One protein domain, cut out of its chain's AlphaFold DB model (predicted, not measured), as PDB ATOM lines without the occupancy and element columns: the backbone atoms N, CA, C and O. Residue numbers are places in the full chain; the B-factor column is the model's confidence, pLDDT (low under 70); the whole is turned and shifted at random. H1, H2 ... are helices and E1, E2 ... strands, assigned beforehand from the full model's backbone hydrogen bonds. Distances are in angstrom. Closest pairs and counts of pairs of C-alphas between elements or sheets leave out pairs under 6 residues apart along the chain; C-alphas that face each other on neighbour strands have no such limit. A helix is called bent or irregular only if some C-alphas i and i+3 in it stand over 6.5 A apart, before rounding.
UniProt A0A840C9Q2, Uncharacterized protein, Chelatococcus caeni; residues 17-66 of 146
ATOM      1  N   GLU A  17     -13.486  53.556  19.594       47.28
ATOM      2  CA  GLU A  17     -14.123  53.245  18.317       47.28
ATOM      3  C   GLU A  17     -13.146  53.243  17.122       47.28
ATOM      4  O   GLU A  17     -13.480  52.732  16.058       47.28
ATOM      5  N   ARG A  18     -11.912  53.749  17.277       53.06
ATOM      6  CA  ARG A  18     -10.875  53.787  16.224       53.06
ATOM      7  C   ARG A  18      -9.696  52.840  16.424       53.06
ATOM      8  O   ARG A  18      -8.776  52.850  15.609       53.06
ATOM      9  N   CYS A  19      -9.658  52.080  17.513       57.41
ATOM     10  CA  CYS A  19      -8.399  51.464  17.924       57.41
ATOM     11  C   CYS A  19      -8.095  50.116  17.255       57.41
ATOM     12  O   CYS A  19      -6.949  49.687  17.341       57.41
ATOM     13  N   TRP A  20      -9.077  49.416  16.680       69.88
ATOM     14  CA  TRP A  20      -8.900  48.041  16.197       69.88
ATOM     15  C   TRP A  20      -9.347  47.934  14.736       69.88
ATOM     16  O   TRP A  20     -10.468  48.302  14.381       69.88
ATOM     17  N   SER A  21      -8.454  47.452  13.877       77.38
ATOM     18  CA  SER A  21      -8.747  47.147  12.478       77.38
ATOM     19  C   SER A  21      -9.644  45.905  12.353       77.38
ATOM     20  O   SER A  21      -9.682  45.076  13.265       77.38
ATOM     21  N   PRO A  22     -10.336  45.709  11.213       73.50
ATOM     22  CA  PRO A  22     -11.148  44.510  10.982       73.50
ATOM     23  C   PRO A  22     -10.385  43.192  11.194       73.50
ATOM     24  O   PRO A  22     -10.943  42.245  11.734       73.50
ATOM     25  N   ALA A  23      -9.100  43.154  10.826       74.38
ATOM     26  CA  ALA A  23      -8.248  41.978  11.003       74.38
ATOM     27  C   ALA A  23      -7.916  41.699  12.480       74.38
ATOM     28  O   ALA A  23      -7.832  40.546  12.884       74.38
ATOM     29  N   GLU A  24      -7.750  42.743  13.297       79.12
ATOM     30  CA  GLU A  24      -7.515  42.601  14.742       79.12
ATOM     31  C   GLU A  24      -8.786  42.169  15.484       79.12
ATOM     32  O   GLU A  24      -8.709  41.422  16.456       79.12
ATOM     33  N   LEU A  25      -9.964  42.592  15.011       74.50
ATOM     34  CA  LEU A  25     -11.246  42.097  15.517       74.50
ATOM     35  C   LEU A  25     -11.425  40.607  15.200       74.50
ATOM     36  O   LEU A  25     -11.767  39.834  16.093       74.50
ATOM     37  N   GLU A  26     -11.120  40.199  13.967       75.44
ATOM     38  CA  GLU A  26     -11.187  38.798  13.544       75.44
ATOM     39  C   GLU A  26     -10.218  37.903  14.343       75.44
ATOM     40  O   GLU A  26     -10.631  36.854  14.837       75.44
ATOM     41  N   ASP A  27      -8.971  38.343  14.560       79.00
ATOM     42  CA  ASP A  27      -7.974  37.628  15.384       79.00
ATOM     43  C   ASP A  27      -8.410  37.500  16.856       79.00
ATOM     44  O   ASP A  27      -8.172  36.483  17.510       79.00
ATOM     45  N   ALA A  28      -9.139  38.496  17.366       80.31
ATOM     46  CA  ALA A  28      -9.741  38.461  18.696       80.31
ATOM     47  C   ALA A  28     -11.041  37.634  18.777       80.31
ATOM     48  O   ALA A  28     -11.633  37.533  19.856       80.31
ATOM     49  N   GLY A  29     -11.510  37.053  17.665       74.69
ATOM     50  CA  GLY A  29     -12.784  36.333  17.589       74.69
ATOM     51  C   GLY A  29     -14.014  37.237  17.739       74.69
ATOM     52  O   GLY A  29     -15.091  36.757  18.092       74.69
ATOM     53  N   LEU A  30     -13.857  38.542  17.510       74.50
ATOM     54  CA  LEU A  30     -14.928  39.532  17.531       74.50
ATOM     55  C   LEU A  30     -15.462  39.740  16.113       74.50
ATOM     56  O   LEU A  30     -14.714  40.007  15.174       74.50
ATOM     57  N   ALA A  31     -16.779  39.636  15.958       72.50
ATOM     58  CA  ALA A  31     -17.416  39.835  14.666       72.50
ATOM     59  C   ALA A  31     -17.410  41.318  14.261       72.50
ATOM     60  O   ALA A  31     -17.746  42.197  15.058       72.50
ATOM     61  N   VAL A  32     -17.077  41.586  12.997       78.88
ATOM     62  CA  VAL A  32     -17.226  42.914  12.393       78.88
ATOM     63  C   VAL A  32     -18.689  43.099  12.003       78.88
ATOM     64  O   VAL A  32     -19.192  42.403  11.122       78.88
ATOM     65  N   ILE A  33     -19.365  44.041  12.660       80.25
ATOM     66  CA  ILE A  33     -20.749  44.393  12.339       80.25
ATOM     67  C   ILE A  33     -20.764  45.088  10.975       80.25
ATOM     68  O   ILE A  33     -20.082  46.095  10.781       80.25
ATOM     69  N   GLN A  34     -21.527  44.553  10.020       78.81
ATOM     70  CA  GLN A  34     -21.696  45.217   8.727       78.81
ATOM     71  C   GLN A  34     -22.838  46.242   8.789       78.81
ATOM     72  O   GLN A  34     -23.899  45.921   9.337       78.81
ATOM     73  N   PRO A  35     -22.660  47.444   8.205       78.69
ATOM     74  CA  PRO A  35     -23.726  48.433   8.144       78.69
ATOM     75  C   PRO A  35     -24.865  47.940   7.249       78.69
ATOM     76  O   PRO A  35     -24.644  47.225   6.264       78.69
ATOM     77  N   ALA A  36     -26.084  48.363   7.565       83.81
ATOM     78  CA  ALA A  36     -27.242  48.062   6.735       83.81
ATOM     79  C   ALA A  36     -27.147  48.761   5.368       83.81
ATOM     80  O   ALA A  36     -26.743  49.922   5.271       83.81
ATOM     81  N   LEU A  37     -27.614  48.089   4.313       86.75
ATOM     82  CA  LEU A  37     -27.858  48.732   3.025       86.75
ATOM     83  C   LEU A  37     -29.243  49.389   3.045       86.75
ATOM     84  O   LEU A  37     -30.246  48.699   3.213       86.75
ATOM     85  N   ILE A  38     -29.306  50.702   2.821       89.31
ATOM     86  CA  ILE A  38     -30.568  51.416   2.588       89.31
ATOM     87  C   ILE A  38     -30.807  51.452   1.073       89.31
ATOM     88  O   ILE A  38     -30.009  52.065   0.358       89.31
ATOM     89  N   PRO A  39     -31.860  50.795   0.549       89.94
ATOM     90  CA  PRO A  39     -32.160  50.826  -0.878       89.94
ATOM     91  C   PRO A  39     -32.455  52.251  -1.382       89.94
ATOM     92  O   PRO A  39     -32.991  53.065  -0.624       89.94
ATOM     93  N   PRO A  40     -32.178  52.556  -2.665       89.25
ATOM     94  CA  PRO A  40     -32.586  53.814  -3.279       89.25
ATOM     95  C   PRO A  40     -34.077  54.107  -3.067       89.25
ATOM     96  O   PRO A  40     -34.933  53.228  -3.157       89.25
ATOM     97  N   GLY A  41     -34.380  55.358  -2.732       91.19
ATOM     98  CA  GLY A  41     -35.737  55.806  -2.429       91.19
ATOM     99  C   GLY A  41     -36.301  55.356  -1.075       91.19
ATOM    100  O   GLY A  41     -37.466  55.634  -0.789       91.19
ATOM    101  N   LYS A  42     -35.502  54.716  -0.217       93.31
ATOM    102  CA  LYS A  42     -35.858  54.435   1.181       93.31
ATOM    103  C   LYS A  42     -35.083  55.325   2.147       93.31
ATOM    104  O   LYS A  42     -34.008  55.828   1.829       93.31
ATOM    105  N   VAL A  43     -35.626  55.484   3.348       93.50
ATOM    106  CA  VAL A  43     -34.953  56.102   4.497       93.50
ATOM    107  C   VAL A  43     -34.990  55.152   5.689       93.50
ATOM    108  O   VAL A  43     -35.983  54.459   5.902       93.50
ATOM    109  N   ALA A  44     -33.899  55.111   6.455       92.69
ATOM    110  CA  ALA A  44     -33.851  54.376   7.713       92.69
ATOM    111  C   ALA A  44     -34.587  55.149   8.813       92.69
ATOM    112  O   ALA A  44     -34.366  56.351   8.989       92.69
ATOM    113  N   THR A  45     -35.436  54.452   9.562       92.56
ATOM    114  CA  THR A  45     -36.163  54.979  10.715       92.56
ATOM    115  C   THR A  45     -35.929  54.105  11.948       92.56
ATOM    116  O   THR A  45     -35.674  52.901  11.857       92.56
ATOM    117  N   GLY A  46     -35.983  54.729  13.128       89.50
ATOM    118  CA  GLY A  46     -35.749  54.055  14.407       89.50
ATOM    119  C   GLY A  46     -34.276  53.765  14.718       89.50
ATOM    120  O   GLY A  46     -33.364  54.255  14.054       89.50
ATOM    121  N   GLU A  47     -34.060  52.995  15.783       88.69
ATOM    122  CA  GLU A  47     -32.730  52.532  16.193       88.69
ATOM    123  C   GLU A  47     -32.330  51.270  15.407       88.69
ATOM    124  O   GLU A  47     -33.200  50.437  15.122       88.69
ATOM    125  N   PRO A  48     -31.039  51.101  15.056       89.00
ATOM    126  CA  PRO A  48     -30.568  49.887  14.403       89.00
ATOM    127  C   PRO A  48     -30.740  48.676  15.319       89.00
ATOM    128  O   PRO A  48     -30.431  48.719  16.511       89.00
ATOM    129  N   VAL A  49     -31.177  47.563  14.738       90.75
ATOM    130  CA  VAL A  49     -31.222  46.258  15.398       90.75
ATOM    131  C   VAL A  49     -30.141  45.373  14.795       90.75
ATOM    132  O   VAL A  49     -29.986  45.320  13.576       90.75
ATOM    133  N   LEU A  50     -29.407  44.654  15.645       90.12
ATOM    134  CA  LEU A  50     -28.476  43.628  15.188       90.12
ATOM    135  C   LEU A  50     -29.250  42.369  14.804       90.12
ATOM    136  O   LEU A  50     -29.951  41.781  15.630       90.12
ATOM    137  N   VAL A  51     -29.110  41.967  13.548       87.00
ATOM    138  CA  VAL A  51     -29.693  40.751  12.989       87.00
ATOM    139  C   VAL A  51     -28.554  39.828  12.583       87.00
ATOM    140  O   VAL A  51     -27.580  40.265  11.977       87.00
ATOM    141  N   ASP A  52     -28.668  38.554  12.941       84.94
ATOM    142  CA  ASP A  52     -27.760  37.526  12.444       84.94
ATOM    143  C   ASP A  52     -28.207  37.112  11.037       84.94
ATOM    144  O   ASP A  52     -29.339  36.656  10.852       84.94
ATOM    145  N   ASP A  53     -27.338  37.329  10.053       80.50
ATOM    146  CA  ASP A  53     -27.534  36.941   8.658       80.50
ATOM    147  C   ASP A  53     -26.424  35.955   8.277       80.50
ATOM    148  O   ASP A  53     -25.270  36.344   8.085       80.50
ATOM    149  N   ASP A  54     -26.759  34.664   8.258       83.44
ATOM    150  CA  ASP A  54     -25.829  33.553   8.013       83.44
ATOM    151  C   ASP A  54     -24.565  33.577   8.906       83.44
ATOM    152  O   ASP A  54     -23.449  33.312   8.452       83.44
ATOM    153  N   GLY A  55     -24.723  33.883  10.202       79.81
ATOM    154  CA  GLY A  55     -23.617  33.953  11.167       79.81
ATOM    155  C   GLY A  55     -22.783  35.233  11.078       79.81
ATOM    156  O   GLY A  55     -21.744  35.339  11.736       79.81
ATOM    157  N   VAL A  56     -23.217  36.203  10.269       79.25
ATOM    158  CA  VAL A  56     -22.639  37.544  10.202       79.25
ATOM    159  C   VAL A  56     -23.613  38.521  10.863       79.25
ATOM    160  O   VAL A  56     -24.715  38.723  10.348       79.25
ATOM    161  N   PRO A  57     -23.242  39.171  11.981       84.56
ATOM    162  CA  PRO A  57     -24.081  40.207  12.555       84.56
ATOM    163  C   PRO A  57     -24.114  41.421  11.621       84.56
ATOM    164  O   PRO A  57     -23.081  42.000  11.274       84.56
ATOM    165  N   ARG A  58     -25.321  41.821  11.226       85.56
ATOM    166  CA  ARG A  58     -25.581  43.033  10.451       85.56
ATOM    167  C   ARG A  58     -26.466  43.977  11.234       85.56
ATOM    168  O   ARG A  58     -27.391  43.554  11.926       85.56
ATOM    169  N   GLU A  59     -26.226  45.265  11.061       89.44
ATOM    170  CA  GLU A  59     -27.240  46.252  11.399       89.44
ATOM    171  C   GLU A  59     -28.408  46.146  10.419       89.44
ATOM    172  O   GLU A  59     -28.235  45.933   9.217       89.44
ATOM    173  N   SER A  60     -29.610  46.318  10.949       90.00
ATOM    174  CA  SER A  60     -30.847  46.424  10.195       90.00
ATOM    175  C   SER A  60     -31.664  47.588  10.741       90.00
ATOM    176  O   SER A  60     -31.724  47.795  11.954       90.00
ATOM    177  N   TYR A  61     -32.304  48.342   9.851       90.75
ATOM    178  CA  TYR A  61     -33.180  49.457  10.205       90.75
ATOM    179  C   TYR A  61     -34.610  49.159   9.767       90.75
ATOM    180  O   TYR A  61     -34.831  48.457   8.776       90.75
ATOM    181  N   ALA A  62     -35.585  49.761  10.449       92.81
ATOM    182  CA  ALA A  62     -36.891  49.929   9.830       92.81
ATOM    183  C   ALA A  62     -36.726  50.859   8.618       92.81
ATOM    184  O   ALA A  62     -35.992  51.845   8.678       92.81
ATOM    185  N   LEU A  63     -37.353  50.509   7.497       93.56
ATOM    186  CA  LEU A  63     -37.256  51.276   6.260       93.56
ATOM    187  C   LEU A  63     -38.618  51.852   5.902       93.56
ATOM    188  O   LEU A  63     -39.615  51.132   5.857       93.56
ATOM    189  N   GLU A  64     -38.627  53.136   5.572       94.19
ATOM    190  CA  GLU A  64     -39.795  53.851   5.066       94.19
ATOM    191  C   GLU A  64     -39.503  54.443   3.686       94.19
ATOM    192  O   GLU A  64     -38.347  54.549   3.265       94.19
ATOM    193  N   ASP A  65     -40.558  54.808   2.956       94.00
ATOM    194  CA  ASP A  65     -40.414  55.535   1.696       94.00
ATOM    195  C   ASP A  65     -39.833  56.923   1.956       94.00
ATOM    196  O   ASP A  65     -40.315  57.670   2.810       94.00
ATOM    197  N   ALA A  66     -38.820  57.296   1.175       93.75
ATOM    198  CA  ALA A  66     -38.325  58.660   1.182       93.75
ATOM    199  C   ALA A  66     -39.451  59.643   0.785       93.75
ATOM    200  O   ALA A  66     -40.317  59.320  -0.045       93.75
TER     201      ALA A  66
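Overview. This is residues 17 to 66 of the 146 residues of an uncharacterized protein of Chelatococcus caeni (UniProt A0A840C9Q2). A long, bent two-stranded hairpin, E1 and E2, makes one end of an elongated shape, and a short helix, H1, makes the other. The long unnamed stretch of residues 28 to 41 joins them, running from H1 past the hairpin to the start of E1. The printed part has 50 residues, in the order H1, E1, E2; the sheet, E1 - E2, is antiparallel and the class is mixed. It is loose, with a radius of gyration of the C-alphas of 13.4 A, and spans 39 by 25 by 18 A.

Arrangement. H1, residues 22 to 27, is apart from E2, residues 56 to 65. In H1 every O i to N i+4 pair is within hydrogen-bond range. E1, residues 42 to 53, bends by 102 degrees at residue 46. E1 and E2 form an antiparallel hairpin at 156 degrees; N 45 and O 62, 2.8 A, and N 51 and O 58, 2.8 A, are within hydrogen-bond range.

Along the chain. H1 measures 8.8 A from C-alpha 22 at (-11.148, 44.510, 10.982). E1 measures 20.8 A, and E2 26.7 A, ending at C-alpha 65 (-40.414, 55.535, 1.696).

Size, cuts and confidence. The farthest C-alphas, of Asp 27 and Ala 66, are 39.6 A apart. The link H1 to E1 is long; E1 to E2 is tight. The printed part has no cut. Residues 17 to 20 have pLDDT under 70.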